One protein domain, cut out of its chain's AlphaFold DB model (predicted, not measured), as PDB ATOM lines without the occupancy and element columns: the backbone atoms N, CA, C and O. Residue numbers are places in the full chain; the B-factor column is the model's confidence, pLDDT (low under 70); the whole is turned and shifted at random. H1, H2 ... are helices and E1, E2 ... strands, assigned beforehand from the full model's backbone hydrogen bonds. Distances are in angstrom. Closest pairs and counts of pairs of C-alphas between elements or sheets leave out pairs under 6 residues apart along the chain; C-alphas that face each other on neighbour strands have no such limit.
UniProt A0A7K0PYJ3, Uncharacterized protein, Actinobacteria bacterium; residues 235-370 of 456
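Overview. This is residues 235 to 370 of the 456 residues of an uncharacterized protein of Actinobacteria bacterium (UniProt A0A7K0PYJ3). A strongly twisted sheet of six strands, E1 to E6, curls round helix H2 on one face, while helices H1 and H4 cover the other face. From this body the small hairpin E7 and E8 sticks out as an arm, beyond the short helix H3. The 136 printed residues hold four named helices and eight named strands, in the order H1 E1 E2 E3 E4 H2 E5 E6 H3 E7 E8 H4, a mixed class. The larger sheet is branched at E3 and antiparallel but for the parallel pair E4 and E5. The whole is compact, with a radius of gyration of the C-alphas of 14.5 A and spans of 47 by 34 by 26 A.

Along the chain. H1, residues 235 to 246, begins with C-alpha 235 at (-22.759, 29.796, -16.587) and is 16.9 A long. E1 is residues 254 to 257, E2 262 to 264, E3 270 to 279 at 26.6 A, and E4 282 to 288 at 20.1 A. H2, residues 297 to 310, measures 20.2 A. E5 is residues 316 to 320, E6 327 to 332 at 16.6 A, H3 333 to 336, E7 339 to 341 and E8 346 to 348. H4, residues 359 to 368, measures 14.0 A and ends with C-alpha 368 at (-0.818, 40.392, -26.666).

Arrangement. E1 and E2 lie on one side of E3, beside residues 275 to 278 and 270 to 273, and E4 on the other side. N 256 and O 276 are 2.8 A apart, N 263 and O 271 2.8 A, N 274 and O 286 2.8 A. E2, E3 and E4 form a meander, each strand the antiparallel neighbour of the one before. E4, H2 and E5 form a strand-helix-strand unit, two parallel strands with a helix between, its crossover right-handed; N 318 and O 285 are 2.7 A apart. In the hairpin E5 and E6, N 317 and O 331 are 2.8 A apart; in E7 and E8, N 341 and O 346, 2.8 A. H1 is on the sheet at a height of 9.2 A, over E3 and along the strands, at 17 degrees to E3 on the local plane. The sheet curls round H2; the closest C-alphas of H2 and E2 are those of Ala 303 and Ala 263, 5.2 A apart. H4 is on the sheet too, with C-alphas of Val 359 and Ala 328 of E6 closest at 5.0 A. H1, with residues 242 to 246 alone, touches H4, the same way at a steep tilt of 49 degrees, with C-alphas of Ile 243 and Ile 360 closest at 6.6 A. H3 only grazes the sheet and touches H2, with C-alphas of Thr 336 and Arg 305 closest at 5.6 A. In H1, H2 and H4 every O i to N i+4 pair is within hydrogen-bond range; H3 is too short for one.

Size, cuts and confidence. The C-alphas farthest apart, Pro 237 and Pro 343, are 47.6 A apart. The printed part has no cut and no long link. Mean pLDDT of the printed part is 88.0; residues 235, 258 and 324 are under 70.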
ATOM      1  N   ALA A 235     -24.075  29.155 -16.684       61.25
ATOM      2  CA  ALA A 235     -22.759  29.796 -16.587       61.25
ATOM      3  C   ALA A 235     -22.137  30.094 -17.963       61.25
ATOM      4  O   ALA A 235     -21.549  31.158 -18.159       61.25
ATOM      5  N   GLY A 236     -22.307  29.186 -18.931       70.19
ATOM      6  CA  GLY A 236     -21.839  29.374 -20.309       70.19
ATOM      7  C   GLY A 236     -22.414  30.637 -20.964       70.19
ATOM      8  O   GLY A 236     -21.635  31.494 -21.387       70.19
ATOM      9  N   PRO A 237     -23.751  30.818 -20.984       77.50
ATOM     10  CA  PRO A 237     -24.394  32.016 -21.519       77.50
ATOM     11  C   PRO A 237     -23.873  33.325 -20.917       77.50
ATOM     12  O   PRO A 237     -23.605  34.273 -21.655       77.50
ATOM     13  N   ALA A 238     -23.683  33.378 -19.596       81.81
ATOM     14  CA  ALA A 238     -23.185  34.569 -18.914       81.81
ATOM     15  C   ALA A 238     -21.717  34.876 -19.257       81.81
ATOM     16  O   ALA A 238     -21.367  36.040 -19.452       81.81
ATOM     17  N   LEU A 239     -20.870  33.852 -19.386       84.75
ATOM     18  CA  LEU A 239     -19.480  34.028 -19.801       84.75
ATOM     19  C   LEU A 239     -19.373  34.517 -21.256       84.75
ATOM     20  O   LEU A 239     -18.536  35.372 -21.546       84.75
ATOM     21  N   TYR A 240     -20.249  34.057 -22.159       84.75
ATOM     22  CA  TYR A 240     -20.281  34.569 -23.537       84.75
ATOM     23  C   TYR A 240     -20.585  36.063 -23.591       84.75
ATOM     24  O   TYR A 240     -19.927  36.777 -24.336       84.75
ATOM     25  N   VAL A 241     -21.528  36.555 -22.778       84.44
ATOM     26  CA  VAL A 241     -21.854  37.993 -22.726       84.44
ATOM     27  C   VAL A 241     -20.620  38.827 -22.373       84.44
ATOM     28  O   VAL A 241     -20.406  39.878 -22.971       84.44
ATOM     29  N   VAL A 242     -19.790  38.344 -21.444       87.75
ATOM     30  CA  VAL A 242     -18.551  39.024 -21.042       87.75
ATOM     31  C   VAL A 242     -17.515  38.976 -22.171       87.75
ATOM     32  O   VAL A 242     -16.979  40.014 -22.554       87.75
ATOM     33  N   ILE A 243     -17.269  37.797 -22.754       89.38
ATOM     34  CA  ILE A 243     -16.281  37.622 -23.833       89.38
ATOM     35  C   ILE A 243     -16.665  38.435 -25.070       89.38
ATOM     36  O   ILE A 243     -15.844  39.203 -25.561       89.38
ATOM     37  N   ASP A 244     -17.902  38.310 -25.545       85.94
ATOM     38  CA  ASP A 244     -18.373  38.996 -26.751       85.94
ATOM     39  C   ASP A 244     -18.532  40.507 -26.545       85.94
ATOM     40  O   ASP A 244     -18.391  41.276 -27.495       85.94
ATOM     41  N   GLY A 245     -18.825  40.944 -25.317       84.88
ATOM     42  CA  GLY A 245     -18.997  42.357 -24.991       84.88
ATOM     43  C   GLY A 245     -17.681  43.122 -24.855       84.88
ATOM     44  O   GLY A 245     -17.614  44.290 -25.241       84.88
ATOM     45  N   GLU A 246     -16.636  42.491 -24.312       89.56
ATOM     46  CA  GLU A 246     -15.419  43.202 -23.901       89.56
ATOM     47  C   GLU A 246     -14.171  42.840 -24.712       89.56
ATOM     48  O   GLU A 246     -13.338  43.713 -24.970       89.56
ATOM     49  N   LEU A 247     -14.015  41.581 -25.134       89.56
ATOM     50  CA  LEU A 247     -12.789  41.140 -25.803       89.56
ATOM     51  C   LEU A 247     -12.619  41.742 -27.213       89.56
ATOM     52  O   LEU A 247     -11.513  42.215 -27.496       89.56
ATOM     53  N   PRO A 248     -13.675  41.845 -28.057       87.25
ATOM     54  CA  PRO A 248     -13.593  42.485 -29.372       87.25
ATOM     55  C   PRO A 248     -13.114  43.941 -29.348       87.25
ATOM     56  O   PRO A 248     -12.536  44.423 -30.321       87.25
ATOM     57  N   ALA A 249     -13.348  44.655 -28.241       86.88
ATOM     58  CA  ALA A 249     -12.903  46.037 -28.076       86.88
ATOM     59  C   ALA A 249     -11.385  46.153 -27.849       86.88
ATOM     60  O   ALA A 249     -10.818  47.223 -28.068       86.88
ATOM     61  N   ARG A 250     -10.730  45.069 -27.408       87.56
ATOM     62  CA  ARG A 250      -9.277  45.003 -27.189       87.56
ATOM     63  C   ARG A 250      -8.551  44.338 -28.357       87.56
ATOM     64  O   ARG A 250      -7.506  44.821 -28.774       87.56
ATOM     65  N   HIS A 251      -9.131  43.272 -28.908       85.44
ATOM     66  CA  HIS A 251      -8.598  42.545 -30.058       85.44
ATOM     67  C   HIS A 251      -9.723  42.237 -31.043       85.44
ATOM     68  O   HIS A 251     -10.772  41.788 -30.597       85.44
ATOM     69  N   PRO A 252      -9.527  42.361 -32.367       85.38
ATOM     70  CA  PRO A 252     -10.497  41.912 -33.367       85.38
ATOM     71  C   PRO A 252     -10.530  40.373 -33.454       85.38
ATOM     72  O   PRO A 252     -10.149  39.766 -34.455       85.38
ATOM     73  N   CYS A 253     -10.940  39.725 -32.367       86.06
ATOM     74  CA  CYS A 253     -10.988  38.282 -32.219       86.06
ATOM     75  C   CYS A 253     -12.304  37.693 -32.745       86.06
ATOM     76  O   CYS A 253     -13.352  38.340 -32.738       86.06
ATOM     77  N   ARG A 254     -12.260  36.423 -33.148       86.50
ATOM     78  CA  ARG A 254     -13.437  35.611 -33.474       86.50
ATOM     79  C   ARG A 254     -13.736  34.667 -32.322       86.50
ATOM     80  O   ARG A 254     -12.841  33.957 -31.870       86.50
ATOM     81  N   VAL A 255     -14.988  34.633 -31.881       86.75
ATOM     82  CA  VAL A 255     -15.443  33.753 -30.799       86.75
ATOM     83  C   VAL A 255     -16.315  32.651 -31.396       86.75
ATOM     84  O   VAL A 255     -17.411  32.901 -31.894       86.75
ATOM     85  N   HIS A 256     -15.823  31.417 -31.351       81.62
ATOM     86  CA  HIS A 256     -16.574  30.222 -31.717       81.62
ATOM     87  C   HIS A 256     -17.167  29.619 -30.446       81.62
ATOM     88  O   HIS A 256     -16.430  29.265 -29.531       81.62
ATOM     89  N   ARG A 257     -18.495  29.546 -30.364       83.94
ATOM     90  CA  ARG A 257     -19.214  29.031 -29.188       83.94
ATOM     91  C   ARG A 257     -19.542  27.548 -29.360       83.94
ATOM     92  O   ARG A 257     -19.669  27.094 -30.491       83.94
ATOM     93  N   SER A 258     -19.798  26.866 -28.242       65.44
ATOM     94  CA  SER A 258     -20.296  25.485 -28.188       65.44
ATOM     95  C   SER A 258     -19.312  24.467 -28.761       65.44
ATOM     96  O   SER A 258     -19.448  24.013 -29.895       65.44
ATOM     97  N   LEU A 259     -18.330  24.093 -27.945       70.38
ATOM     98  CA  LEU A 259     -17.361  23.059 -28.283       70.38
ATOM     99  C   LEU A 259     -17.742  21.750 -27.584       70.38
ATOM    100  O   LEU A 259     -18.065  21.777 -26.398       70.38
ATOM    101  N   PRO A 260     -17.693  20.601 -28.277       73.50
ATOM    102  CA  PRO A 260     -17.996  19.310 -27.665       73.50
ATOM    103  C   PRO A 260     -16.886  18.833 -26.708       73.50
ATOM    104  O   PRO A 260     -17.067  17.833 -26.015       73.50
ATOM    105  N   ALA A 261     -15.735  19.515 -26.675       83.06
ATOM    106  CA  ALA A 261     -14.567  19.080 -25.928       83.06
ATOM    107  C   ALA A 261     -14.758  19.180 -24.407       83.06
ATOM    108  O   ALA A 261     -15.067  20.236 -23.846       83.06
ATOM    109  N   ALA A 262     -14.500  18.068 -23.724       89.88
ATOM    110  CA  ALA A 262     -14.575  17.973 -22.276       89.88
ATOM    111  C   ALA A 262     -13.517  17.006 -21.735       89.88
ATOM    112  O   ALA A 262     -13.155  16.013 -22.373       89.88
ATOM    113  N   ALA A 263     -13.016  17.286 -20.534       91.56
ATOM    114  CA  ALA A 263     -11.989  16.485 -19.885       91.56
ATOM    115  C   ALA A 263     -12.363  16.181 -18.422       91.56
ATOM    116  O   ALA A 263     -12.634  17.109 -17.657       91.56
ATOM    117  N   PRO A 264     -12.377  14.897 -18.007       91.50
ATOM    118  CA  PRO A 264     -12.652  14.523 -16.620       91.50
ATOM    119  C   PRO A 264     -11.474  14.820 -15.708       91.50
ATOM    120  O   PRO A 264     -10.328  14.517 -16.051       91.50
ATOM    121  N   LEU A 265     -11.795  15.322 -14.518       92.44
ATOM    122  CA  LEU A 265     -10.893  15.380 -13.379       92.44
ATOM    123  C   LEU A 265     -11.068  14.132 -12.488       92.44
ATOM    124  O   LEU A 265     -12.106  13.463 -12.551       92.44
ATOM    125  N   PRO A 266     -10.075  13.786 -11.643       90.44
ATOM    126  CA  PRO A 266     -10.142  12.611 -10.766       90.44
ATOM    127  C   PRO A 266     -11.277  12.632  -9.734       90.44
ATOM    128  O   PRO A 266     -11.707  11.573  -9.282       90.44
ATOM    129  N   ASP A 267     -11.765  13.817  -9.364       85.19
ATOM    130  CA  ASP A 267     -12.887  14.008  -8.436       85.19
ATOM    131  C   ASP A 267     -14.267  13.797  -9.091       85.19
ATOM    132  O   ASP A 267     -15.294  13.872  -8.417       85.19
ATOM    133  N   GLY A 268     -14.296  13.498 -10.395       86.88
ATOM    134  CA  GLY A 268     -15.513  13.309 -11.180       86.88
ATOM    135  C   GLY A 268     -16.090  14.603 -11.753       86.88
ATOM    136  O   GLY A 268     -17.074  14.538 -12.492       86.88
ATOM    137  N   SER A 269     -15.491  15.762 -11.462       89.25
ATOM    138  CA  SER A 269     -15.842  17.013 -12.128       89.25
ATOM    139  C   SER A 269     -15.373  17.015 -13.590       89.25
ATOM    140  O   SER A 269     -14.539  16.209 -14.017       89.25
ATOM    141  N   MET A 270     -15.958  17.905 -14.390       89.50
ATOM    142  CA  MET A 270     -15.715  17.984 -15.826       89.50
ATOM    143  C   MET A 270     -15.235  19.384 -16.196       89.50
ATOM    144  O   MET A 270     -15.972  20.352 -16.012       89.50
ATOM    145  N   LEU A 271     -14.033  19.482 -16.759       93.12
ATOM    146  CA  LEU A 271     -13.568  20.692 -17.427       93.12
ATOM    147  C   LEU A 271     -14.170  20.726 -18.833       93.12
ATOM    148  O   LEU A 271     -13.918  19.820 -19.627       93.12
ATOM    149  N   ARG A 272     -14.973  21.745 -19.139       91.44
ATOM    150  CA  ARG A 272     -15.756  21.811 -20.386       91.44
ATOM    151  C   ARG A 272     -15.350  22.995 -21.228       91.44
ATOM    152  O   ARG A 272     -15.415  24.118 -20.739       91.44
ATOM    153  N   ALA A 273     -14.985  22.769 -22.482       92.06
ATOM    154  CA  ALA A 273     -14.751  23.851 -23.420       92.06
ATOM    155  C   ALA A 273     -16.091  24.514 -23.767       92.06
ATOM    156  O   ALA A 273     -17.035  23.855 -24.188       92.06
ATOM    157  N   VAL A 274     -16.184  25.826 -23.586       91.19
ATOM    158  CA  VAL A 274     -17.391  26.599 -23.910       91.19
ATOM    159  C   VAL A 274     -17.185  27.484 -25.128       91.19
ATOM    160  O   VAL A 274     -18.098  27.661 -25.934       91.19
ATOM    161  N   ALA A 275     -15.976  28.012 -25.312       92.00
ATOM    162  CA  ALA A 275     -15.662  28.853 -26.454       92.00
ATOM    163  C   ALA A 275     -14.250  28.592 -26.974       92.00
ATOM    164  O   ALA A 275     -13.381  28.124 -26.245       92.00
ATOM    165  N   ARG A 276     -14.001  28.976 -28.220       93.50
ATOM    166  CA  ARG A 276     -12.668  29.155 -28.785       93.50
ATOM    167  C   ARG A 276     -12.550  30.583 -29.272       93.50
ATOM    168  O   ARG A 276     -13.341  31.025 -30.100       93.50
ATOM    169  N   VAL A 277     -11.552  31.288 -28.767       93.88
ATOM    170  CA  VAL A 277     -11.223  32.642 -29.199       93.88
ATOM    171  C   VAL A 277     -10.037  32.558 -30.148       93.88
ATOM    172  O   VAL A 277      -8.971  32.080 -29.769       93.88
ATOM    173  N   GLY A 278     -10.227  32.998 -31.387       90.81
ATOM    174  CA  GLY A 278      -9.178  33.110 -32.396       90.81
ATOM    175  C   GLY A 278      -8.784  34.565 -32.636       90.81
ATOM    176  O   GLY A 278      -9.652  35.428 -32.757       90.81
ATOM    177  N   TYR A 279      -7.488  34.834 -32.741       88.88
ATOM    178  CA  TYR A 279      -6.929  36.124 -33.141       88.88
ATOM    179  C   TYR A 279      -5.635  35.885 -33.926       88.88
ATOM    180  O   TYR A 279      -4.726  35.220 -33.432       88.88
ATOM    181  N   ALA A 280      -5.573  36.409 -35.155       85.12
ATOM    182  CA  ALA A 280      -4.499  36.129 -36.110       85.12
ATOM    183  C   ALA A 280      -4.264  34.611 -36.303       85.12
ATOM    184  O   ALA A 280      -5.197  33.890 -36.658       85.12
ATOM    185  N   ASP A 281      -3.038  34.135 -36.080       81.88
ATOM    186  CA  ASP A 281      -2.619  32.729 -36.144       81.88
ATOM    187  C   ASP A 281      -2.727  31.997 -34.793       81.88
ATOM    188  O   ASP A 281      -2.379  30.821 -34.679       81.88
ATOM    189  N   SER A 282      -3.241  32.674 -33.764       87.19
ATOM    190  CA  SER A 282      -3.355  32.147 -32.409       87.19
ATOM    191  C   SER A 282      -4.805  31.841 -32.048       87.19
ATOM    192  O   SER A 282      -5.736  32.568 -32.397       87.19
ATOM    193  N   SER A 283      -5.022  30.759 -31.300       92.62
ATOM    194  CA  SER A 283      -6.330  30.498 -30.704       92.62
ATOM    195  C   SER A 283      -6.229  29.902 -29.307       92.62
ATOM    196  O   SER A 283      -5.272  29.193 -28.990       92.62
ATOM    197  N   VAL A 284      -7.211  30.228 -28.470       95.25
ATOM    198  CA  VAL A 284      -7.301  29.820 -27.068       95.25
ATOM    199  C   VAL A 284      -8.692  29.263 -26.783       95.25
ATOM    200  O   VAL A 284      -9.704  29.856 -27.162       95.25
ATOM    201  N   LEU A 285      -8.747  28.102 -26.139       95.94
ATOM    202  CA  LEU A 285      -9.992  27.515 -25.650       95.94
ATOM    203  C   LEU A 285     -10.369  28.187 -24.344       95.94
ATOM    204  O   LEU A 285      -9.522  28.393 -23.491       95.94
ATOM    205  N   VAL A 286     -11.638  28.497 -24.161       95.56
ATOM    206  CA  VAL A 286     -12.191  28.950 -22.893       95.56
ATOM    207  C   VAL A 286     -12.944  27.771 -22.313       95.56
ATOM    208  O   VAL A 286     -13.889  27.288 -22.936       95.56
ATOM    209  N   ALA A 287     -12.512  27.292 -21.152       94.62
ATOM    210  CA  ALA A 287     -13.087  26.131 -20.496       94.62
ATOM    211  C   ALA A 287     -13.614  26.482 -19.102       94.62
ATOM    212  O   ALA A 287     -12.971  27.227 -18.372       94.62
ATOM    213  N   LEU A 288     -14.775  25.950 -18.728       93.25
ATOM    214  CA  LEU A 288     -15.419  26.182 -17.436       93.25
ATOM    215  C   LEU A 288     -15.198  25.015 -16.476       93.25
ATOM    216  O   LEU A 288     -15.351  23.850 -16.852       93.25
ATOM    217  N   LEU A 289     -14.919  25.356 -15.217       91.75
ATOM    218  CA  LEU A 289     -14.926  24.442 -14.079       91.75
ATOM    219  C   LEU A 289     -15.363  25.209 -12.816       91.75
ATOM    220  O   LEU A 289     -14.675  26.124 -12.368       91.75
ATOM    221  N   ALA A 290     -16.521  24.846 -12.252       81.06
ATOM    222  CA  ALA A 290     -17.194  25.617 -11.198       81.06
ATOM    223  C   ALA A 290     -16.309  25.881  -9.960       81.06
ATOM    224  O   ALA A 290     -16.244  27.021  -9.504       81.06
ATOM    225  N   ASP A 291     -15.567  24.866  -9.504       81.38
ATOM    226  CA  ASP A 291     -14.697  24.918  -8.318       81.38
ATOM    227  C   ASP A 291     -13.217  24.704  -8.673       81.38
ATOM    228  O   ASP A 291     -12.479  24.011  -7.974       81.38
ATOM    229  N   TRP A 292     -12.756  25.291  -9.781       83.06
ATOM    230  CA  TRP A 292     -11.406  25.023 -10.292       83.06
ATOM    231  C   TRP A 292     -10.280  25.303  -9.283       83.06
ATOM    232  O   TRP A 292      -9.279  24.602  -9.292       83.06
ATOM    233  N   GLN A 293     -10.446  26.270  -8.375       81.00
ATOM    234  CA  GLN A 293      -9.441  26.595  -7.350       81.00
ATOM    235  C   GLN A 293      -9.273  25.502  -6.285       81.00
ATOM    236  O   GLN A 293      -8.250  25.464  -5.604       81.00
ATOM    237  N   ALA A 294     -10.277  24.640  -6.109       84.19
ATOM    238  CA  ALA A 294     -10.199  23.502  -5.198       84.19
ATOM    239  C   ALA A 294      -9.529  22.284  -5.853       84.19
ATOM    240  O   ALA A 294      -9.058  21.391  -5.144       84.19
ATOM    241  N   ALA A 295      -9.479  22.244  -7.189       88.50
ATOM    242  CA  ALA A 295      -8.853  21.160  -7.922       88.50
ATOM    243  C   ALA A 295      -7.321  21.236  -7.787       88.50
ATOM    244  O   ALA A 295      -6.737  22.317  -7.923       88.50
ATOM    245  N   PRO A 296      -6.636  20.102  -7.548       91.81
ATOM    246  CA  PRO A 296      -5.185  20.064  -7.567       91.81
ATOM    247  C   PRO A 296      -4.650  20.555  -8.910       91.81
ATOM    248  O   PRO A 296      -5.104  20.141  -9.974       91.81
ATOM    249  N   GLU A 297      -3.626  21.397  -8.858       91.56
ATOM    250  CA  GLU A 297      -3.048  22.026 -10.043       91.56
ATOM    251  C   GLU A 297      -2.624  21.011 -11.117       91.56
ATOM    252  O   GLU A 297      -2.890  21.182 -12.304       91.56
ATOM    253  N   ARG A 298      -2.042  19.889 -10.682       92.06
ATOM    254  CA  ARG A 298      -1.667  18.775 -11.559       92.06
ATOM    255  C   ARG A 298      -2.857  18.225 -12.351       92.06
ATOM    256  O   ARG A 298      -2.698  17.882 -13.521       92.06
ATOM    257  N   ASP A 299      -4.022  18.137 -11.721       93.75
ATOM    258  CA  ASP A 299      -5.229  17.591 -12.339       93.75
ATOM    259  C   ASP A 299      -5.820  18.587 -13.342       93.75
ATOM    260  O   ASP A 299      -6.274  18.180 -14.410       93.75
ATOM    261  N   LEU A 300      -5.726  19.890 -13.052       93.25
ATOM    262  CA  LEU A 300      -6.088  20.958 -13.989       93.25
ATOM    263  C   LEU A 300      -5.198  20.959 -15.231       93.25
ATOM    264  O   LEU A 300      -5.710  21.060 -16.345       93.25
ATOM    265  N   VAL A 301      -3.881  20.820 -15.056       94.38
ATOM    266  CA  VAL A 301      -2.928  20.770 -16.174       94.38
ATOM    267  C   VAL A 301      -3.188  19.552 -17.058       94.38
ATOM    268  O   VAL A 301      -3.235  19.668 -18.282       94.38
ATOM    269  N   GLU A 302      -3.415  18.388 -16.452       94.12
ATOM    270  CA  GLU A 302      -3.713  17.151 -17.176       94.12
ATOM    271  C   GLU A 302      -5.076  17.205 -17.889       94.12
ATOM    272  O   GLU A 302      -5.186  16.784 -19.043       94.12
ATOM    273  N   ALA A 303      -6.113  17.754 -17.249       94.56
ATOM    274  CA  ALA A 303      -7.414  17.961 -17.883       94.56
ATOM    275  C   ALA A 303      -7.319  18.972 -19.037       94.56
ATOM    276  O   ALA A 303      -7.836  18.715 -20.125       94.56
ATOM    277  N   GLY A 304      -6.601  20.080 -18.842       94.81
ATOM    278  CA  GLY A 304      -6.349  21.080 -19.876       94.81
ATOM    279  C   GLY A 304      -5.568  20.516 -21.067       94.81
ATOM    280  O   GLY A 304      -5.928  20.786 -22.211       94.81
ATOM    281  N   ARG A 305      -4.574  19.649 -20.824       94.50
ATOM    282  CA  ARG A 305      -3.856  18.908 -21.876       94.50
ATOM    283  C   ARG A 305      -4.807  18.068 -22.723       94.50
ATOM    284  O   ARG A 305      -4.787  18.174 -23.945       94.50
ATOM    285  N   ARG A 306      -5.653  17.256 -22.082       94.31
ATOM    286  CA  ARG A 306      -6.634  16.400 -22.776       94.31
ATOM    287  C   ARG A 306      -7.639  17.216 -23.578       94.31
ATOM    288  O   ARG A 306      -8.057  16.788 -24.645       94.31
ATOM    289  N   LEU A 307      -8.028  18.377 -23.060       93.56
ATOM    290  CA  LEU A 307      -8.943  19.286 -23.735       93.56
ATOM    291  C   LEU A 307      -8.288  19.907 -24.980       93.56
ATOM    292  O   LEU A 307      -8.902  19.937 -26.040       93.56
ATOM    293  N   LEU A 308      -7.016  20.304 -24.889       93.12
ATOM    294  CA  LEU A 308      -6.240  20.781 -26.039       93.12
ATOM    295  C   LEU A 308      -5.947  19.675 -27.071       93.12
ATOM    296  O   LEU A 308      -5.867  19.960 -28.261       93.12
ATOM    297  N   GLU A 309      -5.837  18.411 -26.648       91.25
ATOM    298  CA  GLU A 309      -5.707  17.256 -27.554       91.25
ATOM    299  C   GLU A 309      -6.963  17.003 -28.394       91.25
ATOM    300  O   GLU A 309      -6.853  16.524 -29.521       91.25
ATOM    301  N   GLN A 310      -8.144  17.329 -27.863       89.00
ATOM    302  CA  GLN A 310      -9.424  17.171 -28.565       89.00
ATOM    303  C   GLN A 310      -9.684  18.280 -29.594       89.00
ATOM    304  O   GLN A 310     -10.472  18.079 -30.511       89.00
ATOM    305  N   GLU A 311      -9.012  19.428 -29.470       87.19
ATOM    306  CA  GLU A 311      -9.250  20.632 -30.277       87.19
ATOM    307  C   GLU A 311      -7.959  21.086 -30.985       87.19
ATOM    308  O   GLU A 311      -7.334  22.089 -30.604       87.19
ATOM    309  N   PRO A 312      -7.524  20.355 -32.032       77.81
ATOM    310  CA  PRO A 312      -6.300  20.673 -32.750       77.81
ATOM    311  C   PRO A 312      -6.353  22.097 -33.329       77.81
ATOM    312  O   PRO A 312      -7.297  22.511 -34.006       77.81
ATOM    313  N   GLY A 313      -5.313  22.874 -33.032       84.12
ATOM    314  CA  GLY A 313      -5.171  24.276 -33.433       84.12
ATOM    315  C   GLY A 313      -5.401  25.284 -32.306       84.12
ATOM    316  O   GLY A 313      -5.102  26.465 -32.492       84.12
ATOM    317  N   ALA A 314      -5.890  24.854 -31.143       90.38
ATOM    318  CA  ALA A 314      -5.802  25.650 -29.927       90.38
ATOM    319  C   ALA A 314      -4.375  25.619 -29.363       90.38
ATOM    320  O   ALA A 314      -3.823  24.555 -29.090       90.38
ATOM    321  N   GLY A 315      -3.767  26.793 -29.185       90.88
ATOM    322  CA  GLY A 315      -2.428  26.928 -28.601       90.88
ATOM    323  C   GLY A 315      -2.429  26.963 -27.071       90.88
ATOM    324  O   GLY A 315      -1.391  26.736 -26.450       90.88
ATOM    325  N   ALA A 316      -3.584  27.239 -26.463       96.00
ATOM    326  CA  ALA A 316      -3.755  27.329 -25.018       96.00
ATOM    327  C   ALA A 316      -5.212  27.089 -24.596       96.00
ATOM    328  O   ALA A 316      -6.129  27.197 -25.413       96.00
ATOM    329  N   ALA A 317      -5.425  26.806 -23.311       96.50
ATOM    330  CA  ALA A 317      -6.734  26.723 -22.671       96.50
ATOM    331  C   ALA A 317      -6.803  27.674 -21.463       96.50
ATOM    332  O   ALA A 317      -6.021  27.559 -20.526       96.50
ATOM    333  N   ALA A 318      -7.748  28.608 -21.473       96.31
ATOM    334  CA  ALA A 318      -8.136  29.442 -20.347       96.31
ATOM    335  C   ALA A 318      -9.157  28.692 -19.478       96.31
ATOM    336  O   ALA A 318     -10.329  28.575 -19.842       96.31
ATOM    337  N   ILE A 319      -8.711  28.180 -18.333       95.06
ATOM    338  CA  ILE A 319      -9.564  27.502 -17.352       95.06
ATOM    339  C   ILE A 319     -10.208  28.567 -16.470       95.06
ATOM    340  O   ILE A 319      -9.503  29.299 -15.784       95.06
ATOM    341  N   CYS A 320     -11.533  28.653 -16.508       93.44
ATOM    342  CA  CYS A 320     -12.334  29.713 -15.912       93.44
ATOM    343  C   CYS A 320     -13.223  29.171 -14.785       93.44
ATOM    344  O   CYS A 320     -13.881  28.137 -14.933       93.44
ATOM    345  N   GLY A 321     -13.281  29.914 -13.679       88.75
ATOM    346  CA  GLY A 321     -14.227  29.689 -12.586       88.75
ATOM    347  C   GLY A 321     -15.583  30.340 -12.802       88.75
ATOM    348  O   GLY A 321     -15.852  30.886 -13.864       88.75
ATOM    349  N   GLY A 322     -16.437  30.298 -11.780       83.06
ATOM    350  CA  GLY A 322     -17.761  30.920 -11.815       83.06
ATOM    351  C   GLY A 322     -17.780  32.459 -11.672       83.06
ATOM    352  O   GLY A 322     -16.753  33.089 -11.395       83.06
ATOM    353  N   PRO A 323     -18.965  33.081 -11.829       80.62
ATOM    354  CA  PRO A 323     -19.189  34.511 -11.589       80.62
ATOM    355  C   PRO A 323     -18.901  34.892 -10.121       80.62
ATOM    356  O   PRO A 323     -18.902  34.018  -9.251       80.62
ATOM    357  N   PRO A 324     -18.680  36.185  -9.795       66.38
ATOM    358  CA  PRO A 324     -19.003  37.382 -10.590       66.38
ATOM    359  C   PRO A 324     -17.887  37.903 -11.503       66.38
ATOM    360  O   PRO A 324     -18.136  38.801 -12.298       66.38
ATOM    361  N   LEU A 325     -16.671  37.370 -11.388       75.56
ATOM    362  CA  LEU A 325     -15.483  37.954 -12.019       75.56
ATOM    363  C   LEU A 325     -14.764  37.010 -12.991       75.56
ATOM    364  O   LEU A 325     -13.776  37.409 -13.600       75.56
ATOM    365  N   TRP A 326     -15.258  35.775 -13.133       90.12
ATOM    366  CA  TRP A 326     -14.715  34.764 -14.045       90.12
ATOM    367  C   TRP A 326     -13.183  34.667 -13.952       90.12
ATOM    368  O   TRP A 326     -12.489  34.943 -14.933       90.12
ATOM    369  N   PRO A 327     -12.630  34.351 -12.762       93.25
ATOM    370  CA  PRO A 327     -11.191  34.200 -12.612       93.25
ATOM    371  C   PRO A 327     -10.717  33.066 -13.518       93.25
ATOM    372  O   PRO A 327     -11.325  31.994 -13.543       93.25
ATOM    373  N   ALA A 328      -9.642  33.315 -14.249       94.44
ATOM    374  CA  ALA A 328      -9.126  32.444 -15.277       94.44
ATOM    375  C   ALA A 328      -7.602  32.359 -15.222       94.44
ATOM    376  O   ALA A 328      -6.909  33.369 -15.062       94.44
ATOM    377  N   THR A 329      -7.090  31.153 -15.442       95.19
ATOM    378  CA  THR A 329      -5.672  30.919 -15.711       95.19
ATOM    379  C   THR A 329      -5.518  30.334 -17.108       95.19
ATOM    380  O   THR A 329      -6.240  29.414 -17.494       95.19
ATOM    381  N   VAL A 330      -4.570  30.876 -17.875       95.19
ATOM    382  CA  VAL A 330      -4.241  30.384 -19.217       95.19
ATOM    383  C   VAL A 330      -3.139  29.342 -19.118       95.19
ATOM    384  O   VAL A 330      -2.051  29.613 -18.618       95.19
ATOM    385  N   LEU A 331      -3.434  28.155 -19.630       94.75
ATOM    386  CA  LEU A 331      -2.521  27.037 -19.746       94.75
ATOM    387  C   LEU A 331      -2.105  26.882 -21.211       94.75
ATOM    388  O   LEU A 331      -2.912  26.495 -22.055       94.75
ATOM    389  N   GLU A 332      -0.847  27.181 -21.520       94.19
ATOM    390  CA  GLU A 332      -0.307  26.982 -22.867       94.19
ATOM    391  C   GLU A 332      -0.031  25.508 -23.153       94.19
ATOM    392  O   GLU A 332       0.396  24.765 -22.272       94.19
ATOM    393  N   TRP A 333      -0.170  25.096 -24.411       92.12
ATOM    394  CA  TRP A 333       0.147  23.735 -24.849       92.12
ATOM    395  C   TRP A 333       1.587  23.304 -24.529       92.12
ATOM    396  O   TRP A 333       1.844  22.165 -24.143       92.12
ATOM    397  N   SER A 334       2.547  24.218 -24.666       88.31
ATOM    398  CA  SER A 334       3.948  23.996 -24.279       88.31
ATOM    399  C   SER A 334       4.101  23.758 -22.775       88.31
ATOM    400  O   SER A 334       4.960  22.982 -22.364       88.31
ATOM    401  N   ALA A 335       3.251  24.395 -21.969       87.44
ATOM    402  CA  ALA A 335       3.252  24.316 -20.518       87.44
ATOM    403  C   ALA A 335       2.472  23.108 -19.977       87.44
ATOM    404  O   ALA A 335       2.510  22.871 -18.780       87.44
ATOM    405  N   THR A 336       1.796  22.309 -20.812       89.69
ATOM    406  CA  THR A 336       1.093  21.100 -20.340       89.69
ATOM    407  C   THR A 336       1.965  19.850 -20.300       89.69
ATOM    408  O   THR A 336       1.484  18.772 -19.950       89.69
ATOM    409  N   ARG A 337       3.216  19.945 -20.756       87.00
ATOM    410  CA  ARG A 337       4.103  18.796 -20.955       87.00
ATOM    411  C   ARG A 337       5.249  18.833 -19.959       87.00
ATOM    412  O   ARG A 337       5.765  19.895 -19.629       87.00
ATOM    413  N   GLU A 338       5.673  17.652 -19.532       87.69
ATOM    414  CA  GLU A 338       6.950  17.499 -18.842       87.69
ATOM    415  C   GLU A 338       8.090  17.827 -19.814       87.69
ATOM    416  O   GLU A 338       8.040  17.484 -21.001       87.69
ATOM    417  N   ALA A 339       9.124  18.499 -19.315       85.25
ATOM    418  CA  ALA A 339      10.268  18.918 -20.112       85.25
ATOM    419  C   ALA A 339      11.573  18.502 -19.435       85.25
ATOM    420  O   ALA A 339      11.648  18.396 -18.217       85.25
ATOM    421  N   TYR A 340      12.627  18.273 -20.217       84.50
ATOM    422  CA  TYR A 340      13.954  18.026 -19.658       84.50
ATOM    423  C   TYR A 340      14.678  19.353 -19.414       84.50
ATOM    424  O   TYR A 340      14.944  20.104 -20.353       84.50
ATOM    425  N   GLU A 341      15.027  19.634 -18.160       80.94
ATOM    426  CA  GLU A 341      15.800  20.818 -17.787       80.94
ATOM    427  C   GLU A 341      17.242  20.712 -18.293       80.94
ATOM    428  O   GLU A 341      17.984  19.785 -17.952       80.94
ATOM    429  N   SER A 342      17.669  21.703 -19.074       70.62
ATOM    430  CA  SER A 342      19.068  21.863 -19.468       70.62
ATOM    431  C   SER A 342      19.854  22.617 -18.383       70.62
ATOM    432  O   SER A 342      19.321  23.567 -17.809       70.62
ATOM    433  N   PRO A 343      21.118  22.247 -18.091       78.00
ATOM    434  CA  PRO A 343      21.900  21.163 -18.700       78.00
ATOM    435  C   PRO A 343      21.740  19.798 -18.004       78.00
ATOM    436  O   PRO A 343      22.354  18.823 -18.425       78.00
ATOM    437  N   GLY A 344      20.970  19.720 -16.917       78.38
ATOM    438  CA  GLY A 344      20.954  18.564 -16.014       78.38
ATOM    439  C   GLY A 344      20.224  17.319 -16.527       78.38
ATOM    440  O   GLY A 344      20.355  16.265 -15.911       78.38
ATOM    441  N   GLY A 345      19.438  17.427 -17.604       84.75
ATOM    442  CA  GLY A 345      18.652  16.321 -18.159       84.75
ATOM    443  C   GLY A 345      17.609  15.767 -17.185       84.75
ATOM    444  O   GLY A 345      17.193  14.618 -17.318       84.75
ATOM    445  N   ARG A 346      17.208  16.546 -16.173       88.56
ATOM    446  CA  ARG A 346      16.173  16.143 -15.217       88.56
ATOM    447  C   ARG A 346      14.810  16.400 -15.834       88.56
ATOM    448  O   ARG A 346      14.587  17.470 -16.386       88.56
ATOM    449  N   LEU A 347      13.918  15.423 -15.722       88.12
ATOM    450  CA  LEU A 347      12.524  15.602 -16.095       88.12
ATOM    451  C   LEU A 347      11.874  16.548 -15.081       88.12
ATOM    452  O   LEU A 347      11.788  16.226 -13.894       88.12
ATOM    453  N   ALA A 348      11.491  17.727 -15.547       85.62
ATOM    454  CA  ALA A 348      10.754  18.717 -14.794       85.62
ATOM    455  C   ALA A 348       9.258  18.589 -15.097       85.62
ATOM    456  O   ALA A 348       8.879  18.378 -16.258       85.62
ATOM    457  N   PRO A 349       8.406  18.699 -14.064       87.00
ATOM    458  CA  PRO A 349       6.968  18.754 -14.267       87.00
ATOM    459  C   PRO A 349       6.582  20.026 -15.042       87.00
ATOM    460  O   PRO A 349       7.390  20.953 -15.145       87.00
ATOM    461  N   PRO A 350       5.340  20.090 -15.553       87.31
ATOM    462  CA  PRO A 350       4.736  21.336 -16.009       87.31
ATOM    463  C   PRO A 350       5.019  22.505 -15.050       87.31
ATOM    464  O   PRO A 350       4.974  22.303 -13.829       87.31
ATOM    465  N   PRO A 351       5.329  23.709 -15.567       85.62
ATOM    466  CA  PRO A 351       5.514  24.881 -14.724       85.62
ATOM    467  C   PRO A 351       4.219  25.196 -13.969       85.62
ATOM    468  O   PRO A 351       3.135  24.874 -14.467       85.62
ATOM    469  N   PRO A 352       4.319  25.844 -12.796       84.12
ATOM    470  CA  PRO A 352       3.138  26.153 -12.028       84.12
ATOM    471  C   PRO A 352       2.201  27.090 -12.797       84.12
ATOM    472  O   PRO A 352       2.651  28.009 -13.489       84.12
ATOM    473  N   LEU A 353       0.899  26.866 -12.650       86.38
ATOM    474  CA  LEU A 353      -0.154  27.736 -13.149       86.38
ATOM    475  C   LEU A 353       0.057  29.161 -12.620       86.38
ATOM    476  O   LEU A 353       0.267  29.380 -11.427       86.38
ATOM    477  N   GLY A 354       0.010  30.141 -13.525       84.62
ATOM    478  CA  GLY A 354       0.123  31.548 -13.152       84.62
ATOM    479  C   GLY A 354      -1.067  32.023 -12.315       84.62
ATOM    480  O   GLY A 354      -2.152  31.434 -12.368       84.62
ATOM    481  N   ASP A 355      -0.862  33.126 -11.590       89.94
ATOM    482  CA  ASP A 355      -1.916  33.767 -10.802       89.94
ATOM    483  C   ASP A 355      -3.156  34.048 -11.671       89.94
ATOM    484  O   ASP A 355      -3.016  34.573 -12.786       89.94
ATOM    485  N   PRO A 356      -4.369  33.720 -11.185       92.06
ATOM    486  CA  PRO A 356      -5.581  33.930 -11.958       92.06
ATOM    487  C   PRO A 356      -5.832  35.413 -12.217       92.06
ATOM    488  O   PRO A 356      -5.763  36.247 -11.312       92.06
ATOM    489  N   LEU A 357      -6.192  35.723 -13.458       93.75
ATOM    490  CA  LEU A 357      -6.663  37.035 -13.896       93.75
ATOM    491  C   LEU A 357      -8.160  36.959 -14.203       93.75
ATOM    492  O   LEU A 357      -8.722  35.873 -14.282       93.75
ATOM    493  N   TYR A 358      -8.834  38.086 -14.410       94.38
ATOM    494  CA  TYR A 358     -10.182  38.033 -14.983       94.38
ATOM    495  C   TYR A 358     -10.120  37.516 -16.413       94.38
ATOM    496  O   TYR A 358      -9.168  37.823 -17.127       94.38
ATOM    497  N   VAL A 359     -11.125  36.751 -16.845       94.06
ATOM    498  CA  VAL A 359     -11.108  36.068 -18.149       94.06
ATOM    499  C   VAL A 359     -10.727  36.984 -19.316       94.06
ATOM    500  O   VAL A 359      -9.897  36.602 -20.134       94.06
ATOM    501  N   ILE A 360     -11.234  38.220 -19.362       94.62
ATOM    502  CA  ILE A 360     -10.897  39.182 -20.424       94.62
ATOM    503  C   ILE A 360      -9.429  39.598 -20.366       94.62
ATOM    504  O   ILE A 360      -8.769  39.650 -21.399       94.62
ATOM    505  N   ASP A 361      -8.900  39.853 -19.171       94.56
ATOM    506  CA  ASP A 361      -7.501  40.236 -18.983       94.56
ATOM    507  C   ASP A 361      -6.557  39.056 -19.241       94.56
ATOM    508  O   ASP A 361      -5.495  39.235 -19.831       94.56
ATOM    509  N   ALA A 362      -6.957  37.844 -18.850       94.62
ATOM    510  CA  ALA A 362      -6.225  36.609 -19.106       94.62
ATOM    511  C   ALA A 362      -6.106  36.341 -20.614       94.62
ATOM    512  O   ALA A 362      -5.010  36.084 -21.117       94.62
ATOM    513  N   LEU A 363      -7.229  36.448 -21.334       94.62
ATOM    514  CA  LEU A 363      -7.288  36.266 -22.781       94.62
ATOM    515  C   LEU A 363      -6.522  37.371 -23.511       94.62
ATOM    516  O   LEU A 363      -5.674  37.051 -24.337       94.62
ATOM    517  N   ALA A 364      -6.754  38.644 -23.179       93.00
ATOM    518  CA  ALA A 364      -6.047  39.767 -23.797       93.00
ATOM    519  C   ALA A 364      -4.530  39.656 -23.591       93.00
ATOM    520  O   ALA A 364      -3.779  39.689 -24.557       93.00
ATOM    521  N   LYS A 365      -4.075  39.386 -22.358       93.75
ATOM    522  CA  LYS A 365      -2.649  39.194 -22.061       93.75
ATOM    523  C   LYS A 365      -2.038  38.047 -22.865       93.75
ATOM    524  O   LYS A 365      -0.913  38.171 -23.337       93.75
ATOM    525  N   TYR A 366      -2.745  36.925 -23.004       92.31
ATOM    526  CA  TYR A 366      -2.265  35.816 -23.828       92.31
ATOM    527  C   TYR A 366      -2.162  36.216 -25.305       92.31
ATOM    528  O   TYR A 366      -1.153  35.918 -25.941       92.31
ATOM    529  N   LEU A 367      -3.167  36.912 -25.841       91.06
ATOM    530  CA  LEU A 367      -3.181  37.364 -27.232       91.06
ATOM    531  C   LEU A 367      -2.122  38.446 -27.515       91.06
ATOM    532  O   LEU A 367      -1.482  38.382 -28.557       91.06
ATOM    533  N   ASP A 368      -1.872  39.367 -26.581       89.00
ATOM    534  CA  ASP A 368      -0.818  40.392 -26.666       89.00
ATOM    535  C   ASP A 368       0.590  39.783 -26.752       89.00
ATOM    536  O   ASP A 368       1.465  40.296 -27.448       89.00
ATOM    537  N   LEU A 369       0.824  38.676 -26.037       85.69
ATOM    538  CA  LEU A 369       2.115  37.981 -26.039       85.69
ATOM    539  C   LEU A 369       2.359  37.179 -27.322       85.69
ATOM    540  O   LEU A 369       3.489  36.757 -27.582       85.69
ATOM    541  N   ARG A 370       1.319  36.953 -28.127       82.25
ATOM    542  CA  ARG A 370       1.418  36.260 -29.409       82.25
ATOM    543  C   ARG A 370       1.561  37.294 -30.508       82.25
ATOM    544  O   ARG A 370       0.590  37.696 -31.137       82.25
TER     545      ARG A 370